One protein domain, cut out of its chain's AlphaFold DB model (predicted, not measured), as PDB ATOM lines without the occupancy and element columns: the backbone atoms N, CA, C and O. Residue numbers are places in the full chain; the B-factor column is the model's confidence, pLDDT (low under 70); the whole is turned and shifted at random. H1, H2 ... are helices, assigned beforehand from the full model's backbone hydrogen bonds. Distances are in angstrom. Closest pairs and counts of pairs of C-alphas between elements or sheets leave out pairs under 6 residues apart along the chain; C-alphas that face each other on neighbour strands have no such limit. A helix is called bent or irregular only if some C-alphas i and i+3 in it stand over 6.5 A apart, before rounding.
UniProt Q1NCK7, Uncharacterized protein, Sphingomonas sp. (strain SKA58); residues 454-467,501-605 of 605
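Overview. This is residues 454 to 467 and 501 to 605 of the 605 residues of an uncharacterized protein of Sphingomonas sp. (strain SKA58) (UniProt Q1NCK7). Four helices, H2, H3, H6 and the short H5, run nearly side by side as a bundle; H1 packs along H2 on the outside, and H4 crosses one end. The long link of residues 564 to 576 lies at the other end. The printed part has 119 residues with six named helices, H1 to H6 in order, and no named strand: all helix. It is compact, with a radius of gyration of the C-alphas of 13.7 A and spans of 37 by 36 by 22 A.

Arrangement. Start at H1, residues 458 to 466, which touches the hub H2, residues 501 to 520, at a shallow tilt of 19 degrees; the closest C-alphas, Leu 462 and Leu 510, are 6.7 A apart. Next, H3, residues 523 to 539, is near H2. H4, residues 541 to 554, only just touches H2, with 3 pairs of C-alphas within 8 A, about perpendicular at 78 degrees; Ala 503 and Leu 547 have the closest C-alphas, 6.1 A apart. H3 and H4 are irregular: C-alphas 524 and 527 are 7.2 A apart, 543 and 546 8.0 A. H5, residues 558 to 563, touches residues 511 to 515 of H2 alone, closest at the C-alphas of Cys 515 and Leu 562, 6.3 A. H5 and H6, residues 577 to 592, form a helical hairpin, closest at C-alphas Ala 563 and Ala 583, 5.2 A. H6 touches H3 the same way at a shallow tilt of 4 degrees, closest at C-alphas Thr 530 and His 582, 5.7 A. Every O i to N i+4 pair is within hydrogen-bond range in H6, against 4 of 5 in H1, 13 of 16 in H2, 11 of 13 in H3, 8 of 10 in H4 and 0 of 2 in H5, where 3 of 3 O i to N i+3 pairs are.

Along the chain. Find C-alpha 458 at (-16.492, -16.500, -37.795), where H1 begins. From first to last C-alpha, H2 measures 29.9 A, H3 24.9 A, H6 22.4 A and H4 17.3 A; H1 and H5 are shorter. H6 ends at C-alpha 592, (-31.608, -21.368, -34.953).

Size, cuts and confidence. Residues 468 to 500 are cut out, and C-alphas 467 and 501 are 28.6 A apart. Of the links printed whole, H5 to H6 is long. Look for pLDDT under 70 at residue 501 and residues 602 to 605.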
ATOM      1  N   ALA A 454     -21.571 -13.225 -25.708       82.81
ATOM      2  CA  ALA A 454     -21.253 -12.079 -26.545       82.81
ATOM      3  C   ALA A 454     -21.295 -12.503 -28.025       82.81
ATOM      4  O   ALA A 454     -20.773 -13.577 -28.355       82.81
ATOM      5  N   PRO A 455     -21.950 -11.723 -28.902       87.69
ATOM      6  CA  PRO A 455     -21.935 -12.006 -30.326       87.69
ATOM      7  C   PRO A 455     -20.499 -12.076 -30.846       87.69
ATOM      8  O   PRO A 455     -19.675 -11.245 -30.473       87.69
ATOM      9  N   MET A 456     -20.206 -13.044 -31.713       90.56
ATOM     10  CA  MET A 456     -18.852 -13.249 -32.240       90.56
ATOM     11  C   MET A 456     -18.851 -13.380 -33.764       90.56
ATOM     12  O   MET A 456     -19.887 -13.664 -34.371       90.56
ATOM     13  N   ARG A 457     -17.695 -13.153 -34.393       91.62
ATOM     14  CA  ARG A 457     -17.483 -13.366 -35.832       91.62
ATOM     15  C   ARG A 457     -16.975 -14.780 -36.102       91.62
ATOM     16  O   ARG A 457     -16.500 -15.483 -35.207       91.62
ATOM     17  N   ILE A 458     -17.040 -15.199 -37.367       90.56
ATOM     18  CA  ILE A 458     -16.492 -16.500 -37.795       90.56
ATOM     19  C   ILE A 458     -14.996 -16.607 -37.465       90.56
ATOM     20  O   ILE A 458     -14.533 -17.674 -37.068       90.56
ATOM     21  N   GLU A 459     -14.242 -15.521 -37.625       89.94
ATOM     22  CA  GLU A 459     -12.802 -15.489 -37.367       89.94
ATOM     23  C   GLU A 459     -12.476 -15.763 -35.889       89.94
ATOM     24  O   GLU A 459     -11.577 -16.560 -35.612       89.94
ATOM     25  N   ASP A 460     -13.267 -15.212 -34.967       89.56
ATOM     26  CA  ASP A 460     -13.134 -15.444 -33.522       89.56
ATOM     27  C   ASP A 460     -13.414 -16.916 -33.180       89.56
ATOM     28  O   ASP A 460     -12.705 -17.549 -32.392       89.56
ATOM     29  N   LEU A 461     -14.433 -17.504 -33.821       89.50
ATOM     30  CA  LEU A 461     -14.777 -18.913 -33.634       89.50
ATOM     31  C   LEU A 461     -13.622 -19.797 -34.113       89.50
ATOM     32  O   LEU A 461     -13.175 -20.670 -33.369       89.50
ATOM     33  N   LEU A 462     -13.102 -19.537 -35.316       89.25
ATOM     34  CA  LEU A 462     -11.973 -20.266 -35.899       89.25
ATOM     35  C   LEU A 462     -10.723 -20.202 -35.013       89.25
ATOM     36  O   LEU A 462     -10.101 -21.240 -34.777       89.25
ATOM     37  N   ALA A 463     -10.381 -19.023 -34.486       85.50
ATOM     38  CA  ALA A 463      -9.292 -18.874 -33.522       85.50
ATOM     39  C   ALA A 463      -9.548 -19.734 -32.271       85.50
ATOM     40  O   ALA A 463      -8.682 -20.503 -31.840       85.50
ATOM     41  N   GLY A 464     -10.777 -19.712 -31.750       82.56
ATOM     42  CA  GLY A 464     -11.187 -20.504 -30.593       82.56
ATOM     43  C   GLY A 464     -11.182 -22.027 -30.793       82.56
ATOM     44  O   GLY A 464     -11.084 -22.749 -29.799       82.56
ATOM     45  N   LEU A 465     -11.278 -22.546 -32.027       83.31
ATOM     46  CA  LEU A 465     -11.217 -23.996 -32.296       83.31
ATOM     47  C   LEU A 465      -9.820 -24.573 -32.067       83.31
ATOM     48  O   LEU A 465      -9.691 -25.705 -31.593       83.31
ATOM     49  N   THR A 466      -8.783 -23.798 -32.397       77.62
ATOM     50  CA  THR A 466      -7.381 -24.235 -32.278       77.62
ATOM     51  C   THR A 466      -6.956 -24.446 -30.827       77.62
ATOM     52  O   THR A 466      -6.103 -25.284 -30.552       77.62
ATOM     53  N   HIS A 467      -7.616 -23.754 -29.899       76.12
ATOM     54  CA  HIS A 467      -7.302 -23.789 -28.478       76.12
ATOM     55  C   HIS A 467      -8.136 -24.810 -27.692       76.12
ATOM     56  O   HIS A 467      -7.820 -25.084 -26.548       76.12
ATOM     57  N   ASP A 501     -19.067 -14.495 -53.676       59.56
ATOM     58  CA  ASP A 501     -17.875 -15.357 -53.701       59.56
ATOM     59  C   ASP A 501     -17.081 -15.352 -52.374       59.56
ATOM     60  O   ASP A 501     -16.409 -16.325 -52.030       59.56
ATOM     61  N   TYR A 502     -17.171 -14.266 -51.597       72.25
ATOM     62  CA  TYR A 502     -16.464 -14.126 -50.318       72.25
ATOM     63  C   TYR A 502     -17.194 -14.817 -49.155       72.25
ATOM     64  O   TYR A 502     -16.554 -15.458 -48.320       72.25
ATOM     65  N   ALA A 503     -18.528 -14.747 -49.118       71.44
ATOM     66  CA  ALA A 503     -19.324 -15.403 -48.082       71.44
ATOM     67  C   ALA A 503     -19.189 -16.925 -48.166       71.44
ATOM     68  O   ALA A 503     -18.886 -17.571 -47.162       71.44
ATOM     69  N   THR A 504     -19.286 -17.484 -49.377       76.94
ATOM     70  CA  THR A 504     -19.105 -18.920 -49.609       76.94
ATOM     71  C   THR A 504     -17.747 -19.403 -49.094       76.94
ATOM     72  O   THR A 504     -17.687 -20.401 -48.382       76.94
ATOM     73  N   ARG A 505     -16.659 -18.663 -49.358       84.44
ATOM     74  CA  ARG A 505     -15.317 -19.012 -48.851       84.44
ATOM     75  C   ARG A 505     -15.235 -18.984 -47.324       84.44
ATOM     76  O   ARG A 505     -14.621 -19.878 -46.747       84.44
ATOM     77  N   ARG A 506     -15.854 -17.999 -46.661       89.19
ATOM     78  CA  ARG A 506     -15.864 -17.905 -45.186       89.19
ATOM     79  C   ARG A 506     -16.604 -19.079 -44.548       89.19
ATOM     80  O   ARG A 506     -16.088 -19.687 -43.614       89.19
ATOM     81  N   ILE A 507     -17.760 -19.449 -45.095       85.75
ATOM     82  CA  ILE A 507     -18.554 -20.583 -44.601       85.75
ATOM     83  C   ILE A 507     -17.839 -21.905 -44.864       85.75
ATOM     84  O   ILE A 507     -17.744 -22.729 -43.962       85.75
ATOM     85  N   MET A 508     -17.277 -22.098 -46.063       87.06
ATOM     86  CA  MET A 508     -16.472 -23.287 -46.357       87.06
ATOM     87  C   MET A 508     -15.300 -23.414 -45.382       87.06
ATOM     88  O   MET A 508     -15.072 -24.497 -44.855       87.06
ATOM     89  N   ARG A 509     -14.593 -22.315 -45.085       91.31
ATOM     90  CA  ARG A 509     -13.492 -22.318 -44.112       91.31
ATOM     91  C   ARG A 509     -13.961 -22.735 -42.715       91.31
ATOM     92  O   ARG A 509     -13.280 -23.538 -42.080       91.31
ATOM     93  N   LEU A 510     -15.108 -22.222 -42.259       92.25
ATOM     94  CA  LEU A 510     -15.725 -22.621 -40.991       92.25
ATOM     95  C   LEU A 510     -16.036 -24.122 -40.968       92.25
ATOM     96  O   LEU A 510     -15.596 -24.825 -40.062       92.25
ATOM     97  N   MET A 511     -16.747 -24.610 -41.987       92.38
ATOM     98  CA  MET A 511     -17.162 -26.009 -42.070       92.38
ATOM     99  C   MET A 511     -15.967 -26.958 -42.141       92.38
ATOM    100  O   MET A 511     -15.931 -27.928 -41.394       92.38
ATOM    101  N   VAL A 512     -14.968 -26.655 -42.977       92.31
ATOM    102  CA  VAL A 512     -13.734 -27.448 -43.080       92.31
ATOM    103  C   VAL A 512     -13.013 -27.487 -41.738       92.31
ATOM    104  O   VAL A 512     -12.680 -28.562 -41.266       92.31
ATOM    105  N   SER A 513     -12.858 -26.346 -41.061       93.31
ATOM    106  CA  SER A 513     -12.149 -26.306 -39.775       93.31
ATOM    107  C   SER A 513     -12.864 -27.109 -38.681       93.31
ATOM    108  O   SER A 513     -12.211 -27.776 -37.880       93.31
ATOM    109  N   LEU A 514     -14.203 -27.080 -38.646       94.00
ATOM    110  CA  LEU A 514     -14.993 -27.904 -37.727       94.00
ATOM    111  C   LEU A 514     -14.890 -29.398 -38.075       94.00
ATOM    112  O   LEU A 514     -14.619 -30.202 -37.185       94.00
ATOM    113  N   CYS A 515     -15.051 -29.757 -39.353       92.75
ATOM    114  CA  CYS A 515     -14.931 -31.131 -39.852       92.75
ATOM    115  C   CYS A 515     -13.516 -31.711 -39.699       92.75
ATOM    116  O   CYS A 515     -13.391 -32.914 -39.509       92.75
ATOM    117  N   ASP A 516     -12.468 -30.887 -39.759       91.62
ATOM    118  CA  ASP A 516     -11.077 -31.308 -39.549       91.62
ATOM    119  C   ASP A 516     -10.770 -31.479 -38.057       91.62
ATOM    120  O   ASP A 516     -10.038 -32.386 -37.651       91.62
ATOM    121  N   ARG A 517     -11.345 -30.617 -37.207       91.81
ATOM    122  CA  ARG A 517     -11.118 -30.680 -35.762       91.81
ATOM    123  C   ARG A 517     -11.891 -31.821 -35.111       91.81
ATOM    124  O   ARG A 517     -11.318 -32.529 -34.284       91.81
ATOM    125  N   GLN A 518     -13.158 -32.012 -35.468       92.56
ATOM    126  CA  GLN A 518     -14.072 -32.957 -34.825       92.56
ATOM    127  C   GLN A 518     -13.533 -34.402 -34.727       92.56
ATOM    128  O   GLN A 518     -13.592 -34.948 -33.625       92.56
ATOM    129  N   PRO A 519     -12.919 -35.008 -35.766       92.69
ATOM    130  CA  PRO A 519     -12.382 -36.371 -35.703       92.69
ATOM    131  C   PRO A 519     -11.294 -36.577 -34.645       92.69
ATOM    132  O   PRO A 519     -11.099 -37.680 -34.143       92.69
ATOM    133  N   THR A 520     -10.585 -35.504 -34.287       90.88
ATOM    134  CA  THR A 520      -9.461 -35.541 -33.338       90.88
ATOM    135  C   THR A 520      -9.898 -35.333 -31.884       90.88
ATOM    136  O   THR A 520      -9.054 -35.278 -30.987       90.88
ATOM    137  N   ILE A 521     -11.201 -35.184 -31.623       91.19
ATOM    138  CA  ILE A 521     -11.732 -34.952 -30.278       91.19
ATOM    139  C   ILE A 521     -11.817 -36.281 -29.506       91.19
ATOM    140  O   ILE A 521     -12.523 -37.206 -29.925       91.19
ATOM    141  N   PRO A 522     -11.142 -36.395 -28.346       89.56
ATOM    142  CA  PRO A 522     -11.265 -37.564 -27.484       89.56
ATOM    143  C   PRO A 522     -12.700 -37.760 -26.981       89.56
ATOM    144  O   PRO A 522     -13.414 -36.792 -26.717       89.56
ATOM    145  N   ARG A 523     -13.106 -39.019 -26.783       89.31
ATOM    146  CA  ARG A 523     -14.456 -39.382 -26.312       89.31
ATOM    147  C   ARG A 523     -14.884 -38.612 -25.064       89.31
ATOM    148  O   ARG A 523     -16.014 -38.142 -24.976       89.31
ATOM    149  N   ASP A 524     -13.973 -38.470 -24.110       85.31
ATOM    150  CA  ASP A 524     -14.205 -37.824 -22.819       85.31
ATOM    151  C   ASP A 524     -14.318 -36.292 -22.895       85.31
ATOM    152  O   ASP A 524     -14.810 -35.673 -21.954       85.31
ATOM    153  N   GLU A 525     -13.931 -35.687 -24.018       88.31
ATOM    154  CA  GLU A 525     -14.093 -34.256 -24.306       88.31
ATOM    155  C   GLU A 525     -15.256 -33.966 -25.261       88.31
ATOM    156  O   GLU A 525     -15.697 -32.822 -25.374       88.31
ATOM    157  N   PHE A 526     -15.791 -34.989 -25.929       91.31
ATOM    158  CA  PHE A 526     -16.733 -34.802 -27.027       91.31
ATOM    159  C   PHE A 526     -18.040 -34.137 -26.607       91.31
ATOM    160  O   PHE A 526     -18.546 -33.278 -27.316       91.31
ATOM    161  N   ARG A 527     -18.562 -34.443 -25.414       90.81
ATOM    162  CA  ARG A 527     -19.751 -33.746 -24.899       90.81
ATOM    163  C   ARG A 527     -19.497 -32.246 -24.719       90.81
ATOM    164  O   ARG A 527     -20.339 -31.432 -25.087       90.81
ATOM    165  N   ARG A 528     -18.322 -31.878 -24.197       90.50
ATOM    166  CA  ARG A 528     -17.930 -30.476 -24.009       90.50
ATOM    167  C   ARG A 528     -17.703 -29.779 -25.349       90.50
ATOM    168  O   ARG A 528     -18.114 -28.631 -25.502       90.50
ATOM    169  N   TRP A 529     -17.120 -30.485 -26.319       91.81
ATOM    170  CA  TRP A 529     -17.030 -30.041 -27.710       91.81
ATOM    171  C   TRP A 529     -18.417 -29.750 -28.296       91.81
ATOM    172  O   TRP A 529     -18.653 -28.630 -28.736       91.81
ATOM    173  N   THR A 530     -19.359 -30.695 -28.209       92.81
ATOM    174  CA  THR A 530     -20.739 -30.531 -28.696       92.81
ATOM    175  C   THR A 530     -21.408 -29.295 -28.102       92.81
ATOM    176  O   THR A 530     -21.930 -28.460 -28.838       92.81
ATOM    177  N   ASN A 531     -21.356 -29.146 -26.776       90.19
ATOM    178  CA  ASN A 531     -21.962 -28.014 -26.075       90.19
ATOM    179  C   ASN A 531     -21.336 -26.677 -26.492       90.19
ATOM    180  O   ASN A 531     -22.044 -25.699 -26.727       90.19
ATOM    181  N   ARG A 532     -20.006 -26.641 -26.621       88.88
ATOM    182  CA  ARG A 532     -19.276 -25.447 -27.050       88.88
ATOM    183  C   ARG A 532     -19.611 -25.070 -28.491       88.88
ATOM    184  O   ARG A 532     -19.881 -23.899 -28.746       88.88
ATOM    185  N   CYS A 533     -19.635 -26.039 -29.407       91.12
ATOM    186  CA  CYS A 533     -20.033 -25.819 -30.796       91.12
ATOM    187  C   CYS A 533     -21.449 -25.245 -30.885       91.12
ATOM    188  O   CYS A 533     -21.665 -24.281 -31.617       91.12
ATOM    189  N   GLU A 534     -22.393 -25.777 -30.102       92.50
ATOM    190  CA  GLU A 534     -23.763 -25.264 -30.069       92.50
ATOM    191  C   GLU A 534     -23.812 -23.781 -29.691       92.50
ATOM    192  O   GLU A 534     -24.425 -22.974 -30.395       92.50
ATOM    193  N   GLU A 535     -23.167 -23.419 -28.581       88.69
ATOM    194  CA  GLU A 535     -23.157 -22.041 -28.098       88.69
ATOM    195  C   GLU A 535     -22.457 -21.096 -29.079       88.69
ATOM    196  O   GLU A 535     -22.990 -20.026 -29.380       88.69
ATOM    197  N   GLN A 536     -21.286 -21.485 -29.597       90.19
ATOM    198  CA  GLN A 536     -20.486 -20.638 -30.484       90.19
ATOM    199  C   GLN A 536     -21.177 -20.415 -31.832       90.19
ATOM    200  O   GLN A 536     -21.293 -19.273 -32.278       90.19
ATOM    201  N   LEU A 537     -21.724 -21.465 -32.450       93.06
ATOM    202  CA  LEU A 537     -22.450 -21.331 -33.715       93.06
ATOM    203  C   LEU A 537     -23.717 -20.479 -33.558       93.06
ATOM    204  O   LEU A 537     -24.026 -19.667 -34.430       93.06
ATOM    205  N   LYS A 538     -24.439 -20.599 -32.437       91.81
ATOM    206  CA  LYS A 538     -25.591 -19.727 -32.155       91.81
ATOM    207  C   LYS A 538     -25.177 -18.268 -31.938       91.81
ATOM    208  O   LYS A 538     -25.895 -17.376 -32.380       91.81
ATOM    209  N   SER A 539     -24.017 -18.012 -31.327       90.75
ATOM    210  CA  SER A 539     -23.518 -16.646 -31.093       90.75
ATOM    211  C   SER A 539     -23.044 -15.903 -32.348       90.75
ATOM    212  O   SER A 539     -22.835 -14.694 -32.282       90.75
ATOM    213  N   LEU A 540     -22.932 -16.579 -33.501       92.31
ATOM    214  CA  LEU A 540     -22.666 -15.917 -34.784       92.31
ATOM    215  C   LEU A 540     -23.871 -15.111 -35.295       92.31
ATOM    216  O   LEU A 540     -23.685 -14.133 -36.014       92.31
ATOM    217  N   LEU A 541     -25.102 -15.496 -34.925       90.00
ATOM    218  CA  LEU A 541     -26.336 -14.916 -35.478       90.00
ATOM    219  C   LEU A 541     -26.369 -13.379 -35.453       90.00
ATOM    220  O   LEU A 541     -26.676 -12.802 -36.492       90.00
ATOM    221  N   PRO A 542     -26.031 -12.686 -34.346       88.88
ATOM    222  CA  PRO A 542     -26.203 -11.237 -34.298       88.88
ATOM    223  C   PRO A 542     -25.207 -10.458 -35.173       88.88
ATOM    224  O   PRO A 542     -25.533  -9.355 -35.605       88.88
ATOM    225  N   LEU A 543     -24.011 -11.002 -35.451       90.19
ATOM    226  CA  LEU A 543     -22.977 -10.322 -36.254       90.19
ATOM    227  C   LEU A 543     -22.863 -10.846 -37.690       90.19
ATOM    228  O   LEU A 543     -22.376 -10.129 -38.562       90.19
ATOM    229  N   GLU A 544     -23.315 -12.072 -37.951       90.88
ATOM    230  CA  GLU A 544     -23.187 -12.751 -39.247       90.88
ATOM    231  C   GLU A 544     -24.548 -13.000 -39.925       90.88
ATOM    232  O   GLU A 544     -24.615 -13.766 -40.886       90.88
ATOM    233  N   ASP A 545     -25.638 -12.351 -39.490       88.94
ATOM    234  CA  ASP A 545     -26.985 -12.561 -40.058       88.94
ATOM    235  C   ASP A 545     -27.024 -12.366 -41.583       88.94
ATOM    236  O   ASP A 545     -27.635 -13.152 -42.303       88.94
ATOM    237  N   ALA A 546     -26.303 -11.375 -42.118       88.56
ATOM    238  CA  ALA A 546     -26.208 -11.162 -43.564       88.56
ATOM    239  C   ALA A 546     -25.579 -12.363 -44.297       88.56
ATOM    240  O   ALA A 546     -26.040 -12.747 -45.372       88.56
ATOM    241  N   LEU A 547     -24.548 -12.973 -43.710       88.38
ATOM    242  CA  LEU A 547     -23.890 -14.159 -44.253       88.38
ATOM    243  C   LEU A 547     -24.786 -15.396 -44.103       88.38
ATOM    244  O   LEU A 547     -24.934 -16.153 -45.059       88.38
ATOM    245  N   ILE A 548     -25.448 -15.568 -42.958       90.56
ATOM    246  CA  ILE A 548     -26.378 -16.681 -42.713       90.56
ATOM    247  C   ILE A 548     -27.589 -16.595 -43.658       90.56
ATOM    248  O   ILE A 548     -28.011 -17.606 -44.216       90.56
ATOM    249  N   ASN A 549     -28.096 -15.392 -43.942       89.50
ATOM    250  CA  ASN A 549     -29.127 -15.168 -44.959       89.50
ATOM    251  C   ASN A 549     -28.674 -15.577 -46.367       89.50
ATOM    252  O   ASN A 549     -29.466 -16.129 -47.131       89.50
ATOM    253  N   GLN A 550     -27.403 -15.364 -46.714       87.94
ATOM    254  CA  GLN A 550     -26.861 -15.856 -47.983       87.94
ATOM    255  C   GLN A 550     -26.793 -17.389 -48.018       87.94
ATOM    256  O   GLN A 550     -27.116 -17.967 -49.053       87.94
ATOM    257  N   ILE A 551     -26.482 -18.054 -46.893       87.56
ATOM    258  CA  ILE A 551     -26.556 -19.527 -46.786       87.56
ATOM    259  C   ILE A 551     -27.969 -20.016 -47.069       87.56
ATOM    260  O   ILE A 551     -28.148 -20.919 -47.885       87.56
ATOM    261  N   ARG A 552     -28.977 -19.393 -46.440       90.44
ATOM    262  CA  ARG A 552     -30.390 -19.711 -46.701       90.44
ATOM    263  C   ARG A 552     -30.699 -19.599 -48.198       90.44
ATOM    264  O   ARG A 552     -31.357 -20.470 -48.759       90.44
ATOM    265  N   GLY A 553     -30.153 -18.572 -48.857       88.00
ATOM    266  CA  GLY A 553     -30.270 -18.350 -50.301       88.00
ATOM    267  C   GLY A 553     -29.611 -19.415 -51.187       88.00
ATOM    268  O   GLY A 553     -30.045 -19.587 -52.324       88.00
ATOM    269  N   PHE A 554     -28.618 -20.167 -50.693       86.06
ATOM    270  CA  PHE A 554     -28.044 -21.306 -51.425       86.06
ATOM    271  C   PHE A 554     -28.986 -22.516 -51.483       86.06
ATOM    272  O   PHE A 554     -28.772 -23.408 -52.301       86.06
ATOM    273  N   GLY A 555     -30.027 -22.556 -50.640       88.38
ATOM    274  CA  GLY A 555     -31.030 -23.621 -50.648       88.38
ATOM    275  C   GLY A 555     -30.523 -24.971 -50.131       88.38
ATOM    276  O   GLY A 555     -31.147 -25.991 -50.403       88.38
ATOM    277  N   ILE A 556     -29.404 -24.984 -49.403       89.00
ATOM    278  CA  ILE A 556     -28.795 -26.177 -48.803       89.00
ATOM    279  C   ILE A 556     -28.440 -25.903 -47.341       89.00
ATOM    280  O   ILE A 556     -28.082 -24.779 -46.986       89.00
ATOM    281  N   ASN A 557     -28.497 -26.932 -46.499       91.88
ATOM    282  CA  ASN A 557     -28.020 -26.864 -45.123       91.88
ATOM    283  C   ASN A 557     -26.585 -27.417 -45.035       91.88
ATOM    284  O   ASN A 557     -26.405 -28.636 -45.070       91.88
ATOM    285  N   PRO A 558     -25.549 -26.567 -44.907       90.81
ATOM    286  CA  PRO A 558     -24.177 -27.044 -44.790       90.81
ATOM    287  C   PRO A 558     -23.860 -27.675 -43.429       90.81
ATOM    288  O   PRO A 558     -22.925 -28.468 -43.340       90.81
ATOM    289  N   LEU A 559     -24.624 -27.361 -42.374       93.25
ATOM    290  CA  LEU A 559     -24.352 -27.836 -41.013       93.25
ATOM    291  C   LEU A 559     -24.546 -29.347 -40.872       93.25
ATOM    292  O   LEU A 559     -23.906 -29.958 -40.018       93.25
ATOM    293  N   THR A 560     -25.364 -29.966 -41.730       92.50
ATOM    294  CA  THR A 560     -25.581 -31.422 -41.728       92.50
ATOM    295  C   THR A 560     -24.291 -32.207 -41.951       92.50
ATOM    296  O   THR A 560     -24.187 -33.331 -41.469       92.50
ATOM    297  N   ALA A 561     -23.277 -31.604 -42.585       91.31
ATOM    298  CA  ALA A 561     -21.953 -32.199 -42.718       91.31
ATOM    299  C   ALA A 561     -21.344 -32.581 -41.361       91.31
ATOM    300  O   ALA A 561     -20.707 -33.620 -41.253       91.31
ATOM    301  N   LEU A 562     -21.589 -31.804 -40.304       92.69
ATOM    302  CA  LEU A 562     -21.059 -32.092 -38.968       92.69
ATOM    303  C   LEU A 562     -21.661 -33.363 -38.352       92.69
ATOM    304  O   LEU A 562     -21.075 -33.925 -37.431       92.69
ATOM    305  N   ALA A 563     -22.816 -33.820 -38.843       91.38
ATOM    306  CA  ALA A 563     -23.470 -35.049 -38.397       91.38
ATOM    307  C   ALA A 563     -23.052 -36.292 -39.209       91.38
ATOM    308  O   ALA A 563     -23.391 -37.410 -38.826       91.38
ATOM    309  N   GLU A 564     -22.311 -36.129 -40.310       90.50
ATOM    310  CA  GLU A 564     -21.858 -37.253 -41.131       90.50
ATOM    311  C   GLU A 564     -20.790 -38.076 -40.411       90.50
ATOM    312  O   GLU A 564     -19.779 -37.550 -39.943       90.50
ATOM    313  N   TYR A 565     -20.956 -39.399 -40.432       88.56
ATOM    314  CA  TYR A 565     -20.053 -40.333 -39.756       88.56
ATOM    315  C   TYR A 565     -18.582 -40.187 -40.183       88.56
ATOM    316  O   TYR A 565     -17.679 -40.338 -39.371       88.56
ATOM    317  N   ARG A 566     -18.321 -39.811 -41.444       89.06
ATOM    318  CA  ARG A 566     -16.956 -39.600 -41.965       89.06
ATOM    319  C   ARG A 566     -16.188 -38.455 -41.286       89.06
ATOM    320  O   ARG A 566     -14.972 -38.399 -41.421       89.06
ATOM    321  N   PHE A 567     -16.892 -37.538 -40.621       91.75
ATOM    322  CA  PHE A 567     -16.309 -36.423 -39.869       91.75
ATOM    323  C   PHE A 567     -16.454 -36.613 -38.352       91.75
ATOM    324  O   PHE A 567     -16.156 -35.706 -37.576       91.75
ATOM    325  N   MET A 568     -16.927 -37.777 -37.904       93.19
ATOM    326  CA  MET A 568     -16.962 -38.131 -36.488       93.19
ATOM    327  C   MET A 568     -15.615 -38.716 -36.039       93.19
ATOM    328  O   MET A 568     -14.837 -39.195 -36.866       93.19
ATOM    329  N   PRO A 569     -15.313 -38.692 -34.730       93.69
ATOM    330  CA  PRO A 569     -14.139 -39.370 -34.193       93.69
ATOM    331  C   PRO A 569     -14.112 -40.872 -34.487       93.69
ATOM    332  O   PRO A 569     -15.158 -41.515 -34.538       93.69
ATOM    333  N   GLU A 570     -12.919 -41.466 -34.555       91.75
ATOM    334  CA  GLU A 570     -12.750 -42.909 -34.819       91.75
ATOM    335  C   GLU A 570     -13.451 -43.818 -33.799       91.75
ATOM    336  O   GLU A 570     -13.818 -44.942 -34.120       91.75
ATOM    337  N   TRP A 571     -13.635 -43.344 -32.563       91.94
ATOM    338  CA  TRP A 571     -14.329 -44.092 -31.512       91.94
ATOM    339  C   TRP A 571     -15.857 -44.054 -31.645       91.94
ATOM    340  O   TRP A 571     -16.538 -44.736 -30.881       91.94
ATOM    341  N   SER A 572     -16.395 -43.204 -32.525       90.38
ATOM    342  CA  SER A 572     -17.836 -43.028 -32.693       90.38
ATOM    343  C   SER A 572     -18.476 -44.288 -33.269       90.38
ATOM    344  O   SER A 572     -17.930 -44.925 -34.157       90.38
ATOM    345  N   GLU A 573     -19.653 -44.634 -32.763       87.88
ATOM    346  CA  GLU A 573     -20.472 -45.743 -33.248       87.88
ATOM    347  C   GLU A 573     -21.872 -45.185 -33.561       87.88
ATOM    348  O   GLU A 573     -22.326 -44.279 -32.850       87.88
ATOM    349  N   PRO A 574     -22.605 -45.695 -34.569       81.88
ATOM    350  CA  PRO A 574     -23.897 -45.129 -34.982       81.88
ATOM    351  C   PRO A 574     -24.955 -45.010 -33.874       81.88
ATOM    352  O   PRO A 574     -25.819 -44.143 -33.944       81.88
ATOM    353  N   ASN A 575     -24.888 -45.862 -32.848       83.62
ATOM    354  CA  ASN A 575     -25.835 -45.880 -31.727       83.62
ATOM    355  C   ASN A 575     -25.270 -45.243 -30.447       83.62
ATOM    356  O   ASN A 575     -25.836 -45.422 -29.367       83.62
ATOM    357  N   ASP A 576     -24.140 -44.544 -30.534       88.44
ATOM    358  CA  ASP A 576     -23.530 -43.921 -29.370       88.44
ATOM    359  C   ASP A 576     -24.337 -42.691 -28.908       88.44
ATOM    360  O   ASP A 576     -24.575 -41.779 -29.709       88.44
ATOM    361  N   PRO A 577     -24.717 -42.588 -27.620       88.50
ATOM    362  CA  PRO A 577     -25.443 -41.428 -27.109       88.50
ATOM    363  C   PRO A 577     -24.733 -40.091 -27.354       88.50
ATOM    364  O   PRO A 577     -25.395 -39.068 -27.531       88.50
ATOM    365  N   LEU A 578     -23.397 -40.058 -27.365       89.75
ATOM    366  CA  LEU A 578     -22.627 -38.845 -27.652       89.75
ATOM    367  C   LEU A 578     -22.783 -38.399 -29.111       89.75
ATOM    368  O   LEU A 578     -22.884 -37.199 -29.363       89.75
ATOM    369  N   VAL A 579     -22.858 -39.351 -30.046       91.81
ATOM    370  CA  VAL A 579     -23.090 -39.088 -31.475       91.81
ATOM    371  C   VAL A 579     -24.517 -38.595 -31.692       91.81
ATOM    372  O   VAL A 579     -24.713 -37.572 -32.348       91.81
ATOM    373  N   SER A 580     -25.503 -39.239 -31.062       91.12
ATOM    374  CA  SER A 580     -26.904 -38.793 -31.105       91.12
ATOM    375  C   SER A 580     -27.066 -37.372 -30.556       91.12
ATOM    376  O   SER A 580     -27.643 -36.517 -31.224       91.12
ATOM    377  N   ASN A 581     -26.470 -37.071 -29.395       90.56
ATOM    378  CA  ASN A 581     -26.489 -35.721 -28.814       90.56
ATOM    379  C   ASN A 581     -25.841 -34.675 -29.739       90.56
ATOM    380  O   ASN A 581     -26.288 -33.528 -29.787       90.56
ATOM    381  N   HIS A 582     -24.789 -35.054 -30.470       94.38
ATOM    382  CA  HIS A 582     -24.145 -34.177 -31.444       94.38
ATOM    383  C   HIS A 582     -25.031 -33.925 -32.671       94.38
ATOM    384  O   HIS A 582     -25.165 -32.782 -33.105       94.38
ATOM    385  N   ALA A 583     -25.698 -34.952 -33.200       93.50
ATOM    386  CA  ALA A 583     -26.660 -34.787 -34.290       93.50
ATOM    387  C   ALA A 583     -27.844 -33.887 -33.881       93.50
ATOM    388  O   ALA A 583     -28.254 -33.004 -34.639       93.50
ATOM    389  N   GLU A 584     -28.353 -34.039 -32.655       94.56
ATOM    390  CA  GLU A 584     -29.382 -33.146 -32.118       94.56
ATOM    391  C   GLU A 584     -28.886 -31.703 -31.969       94.56
ATOM    392  O   GLU A 584     -29.630 -30.766 -32.260       94.56
ATOM    393  N   MET A 585     -27.632 -31.504 -31.551       94.88
ATOM    394  CA  MET A 585     -27.010 -30.179 -31.515       94.88
ATOM    395  C   MET A 585     -26.997 -29.536 -32.905       94.88
ATOM    396  O   MET A 585     -27.457 -28.403 -33.050       94.88
ATOM    397  N   VAL A 586     -26.559 -30.271 -33.934       95.69
ATOM    398  CA  VAL A 586     -26.558 -29.795 -35.328       95.69
ATOM    399  C   VAL A 586     -27.966 -29.390 -35.771       95.69
ATOM    400  O   VAL A 586     -28.136 -28.342 -36.400       95.69
ATOM    401  N   SER A 587     -28.983 -30.170 -35.398       94.88
ATOM    402  CA  SER A 587     -30.388 -29.841 -35.658       94.88
ATOM    403  C   SER A 587     -30.811 -28.541 -34.961       94.88
ATOM    404  O   SER A 587     -31.304 -27.623 -35.616       94.88
ATOM    405  N   ARG A 588     -30.514 -28.383 -33.662       95.81
ATOM    406  CA  ARG A 588     -30.831 -27.157 -32.903       95.81
ATOM    407  C   ARG A 588     -30.152 -25.912 -33.472       95.81
ATOM    408  O   ARG A 588     -30.760 -24.841 -33.477       95.81
ATOM    409  N   VAL A 589     -28.904 -26.022 -33.929       95.31
ATOM    410  CA  VAL A 589     -28.205 -24.912 -34.599       95.31
ATOM    411  C   VAL A 589     -28.830 -24.637 -35.968       95.31
ATOM    412  O   VAL A 589     -29.066 -23.477 -36.294       95.31
ATOM    413  N   SER A 590     -29.179 -25.675 -36.734       95.06
ATOM    414  CA  SER A 590     -29.855 -25.530 -38.032       95.06
ATOM    415  C   SER A 590     -31.184 -24.794 -37.900       95.06
ATOM    416  O   SER A 590     -31.427 -23.857 -38.654       95.06
ATOM    417  N   THR A 591     -32.010 -25.147 -36.911       95.56
ATOM    418  CA  THR A 591     -33.256 -24.426 -36.613       95.56
ATOM    419  C   THR A 591     -32.976 -22.980 -36.206       95.56
ATOM    420  O   THR A 591     -33.619 -22.068 -36.719       95.56
ATOM    421  N   ALA A 592     -31.982 -22.732 -35.344       94.00
ATOM    422  CA  ALA A 592     -31.608 -21.368 -34.953       94.00
ATOM    423  C   ALA A 592     -31.139 -20.523 -36.152       94.00
ATOM    424  O   ALA A 592     -31.390 -19.322 -36.209       94.00
ATOM    425  N   TRP A 593     -30.484 -21.150 -37.130       94.06
ATOM    426  CA  TRP A 593     -30.064 -20.517 -38.377       94.06
ATOM    427  C   TRP A 593     -31.152 -20.533 -39.459       94.06
ATOM    428  O   TRP A 593     -30.932 -19.944 -40.513       94.06
ATOM    429  N   GLY A 594     -32.327 -21.127 -39.232       94.31
ATOM    430  CA  GLY A 594     -33.404 -21.233 -40.227       94.31
ATOM    431  C   GLY A 594     -33.030 -22.068 -41.460       94.31
ATOM    432  O   GLY A 594     -33.392 -21.706 -42.578       94.31
ATOM    433  N   LEU A 595     -32.241 -23.130 -41.270       93.31
ATOM    434  CA  LEU A 595     -31.746 -24.039 -42.315       93.31
ATOM    435  C   LEU A 595     -32.354 -25.449 -42.227       93.31
ATOM    436  O   LEU A 595     -32.063 -26.298 -43.064       93.31
ATOM    437  N   ASP A 596     -33.165 -25.729 -41.214       90.56
ATOM    438  CA  ASP A 596     -33.732 -27.047 -40.904       90.56
ATOM    439  C   ASP A 596     -34.665 -27.598 -41.994       90.56
ATOM    440  O   ASP A 596     -34.740 -28.809 -42.183       90.56
ATOM    441  N   ALA A 597     -35.322 -26.721 -42.756       88.56
ATOM    442  CA  ALA A 597     -36.148 -27.105 -43.903       88.56
ATOM    443  C   ALA A 597     -35.352 -27.331 -45.207       88.56
ATOM    444  O   ALA A 597     -35.939 -27.725 -46.217       88.56
ATOM    445  N   LEU A 598     -34.042 -27.050 -45.221       90.25
ATOM    446  CA  LEU A 598     -33.205 -27.164 -46.417       90.25
ATOM    447  C   LEU A 598     -32.549 -28.553 -46.517       90.25
ATOM    448  O   LEU A 598     -32.170 -29.133 -45.497       90.25
ATOM    449  N   PRO A 599     -32.367 -29.093 -47.736       87.44
ATOM    450  CA  PRO A 599     -31.713 -30.381 -47.943       87.44
ATOM    451  C   PRO A 599     -30.242 -30.376 -47.500       87.44
ATOM    452  O   PRO A 599     -29.551 -29.357 -47.569       87.44
ATOM    453  N   SER A 600     -29.755 -31.548 -47.087       82.12
ATOM    454  CA  SER A 600     -28.345 -31.789 -46.755       82.12
ATOM    455  C   SER A 600     -27.433 -31.635 -47.979       82.12
ATOM    456  O   SER A 600     -27.825 -31.963 -49.100       82.12
ATOM    457  N   LEU A 601     -26.180 -31.220 -47.750       72.38
ATOM    458  CA  LEU A 601     -25.087 -31.298 -48.737       72.38
ATOM    459  C   LEU A 601     -24.837 -32.727 -49.242       72.38
ATOM    460  O   LEU A 601     -24.394 -32.924 -50.374       72.38
ATOM    461  N   PHE A 602     -25.108 -33.719 -48.397       68.38
ATOM    462  CA  PHE A 602     -24.981 -35.129 -48.726       68.38
ATOM    463  C   PHE A 602     -26.376 -35.675 -49.007       68.38
ATOM    464  O   PHE A 602     -27.210 -35.778 -48.107       68.38
ATOM    465  N   VAL A 603     -26.648 -35.985 -50.274       54.78
ATOM    466  CA  VAL A 603     -27.861 -36.712 -50.651       54.78
ATOM    467  C   VAL A 603     -27.736 -38.107 -50.047       54.78
ATOM    468  O   VAL A 603     -26.766 -38.808 -50.336       54.78
ATOM    469  N   SER A 604     -28.682 -38.484 -49.188       43.94
ATOM    470  CA  SER A 604     -28.797 -39.847 -48.667       43.94
ATOM    471  C   SER A 604     -28.832 -40.816 -49.848       43.94
ATOM    472  O   SER A 604     -29.766 -40.753 -50.653       43.94
ATOM    473  N   ALA A 605     -27.792 -41.639 -49.979       33.97
ATOM    474  CA  ALA A 605     -27.750 -42.736 -50.938       33.97
ATOM    475  C   ALA A 605     -28.652 -43.886 -50.481       33.97
ATOM    476  O   ALA A 605     -28.685 -44.143 -49.253       33.97
TER     477      ALA A 605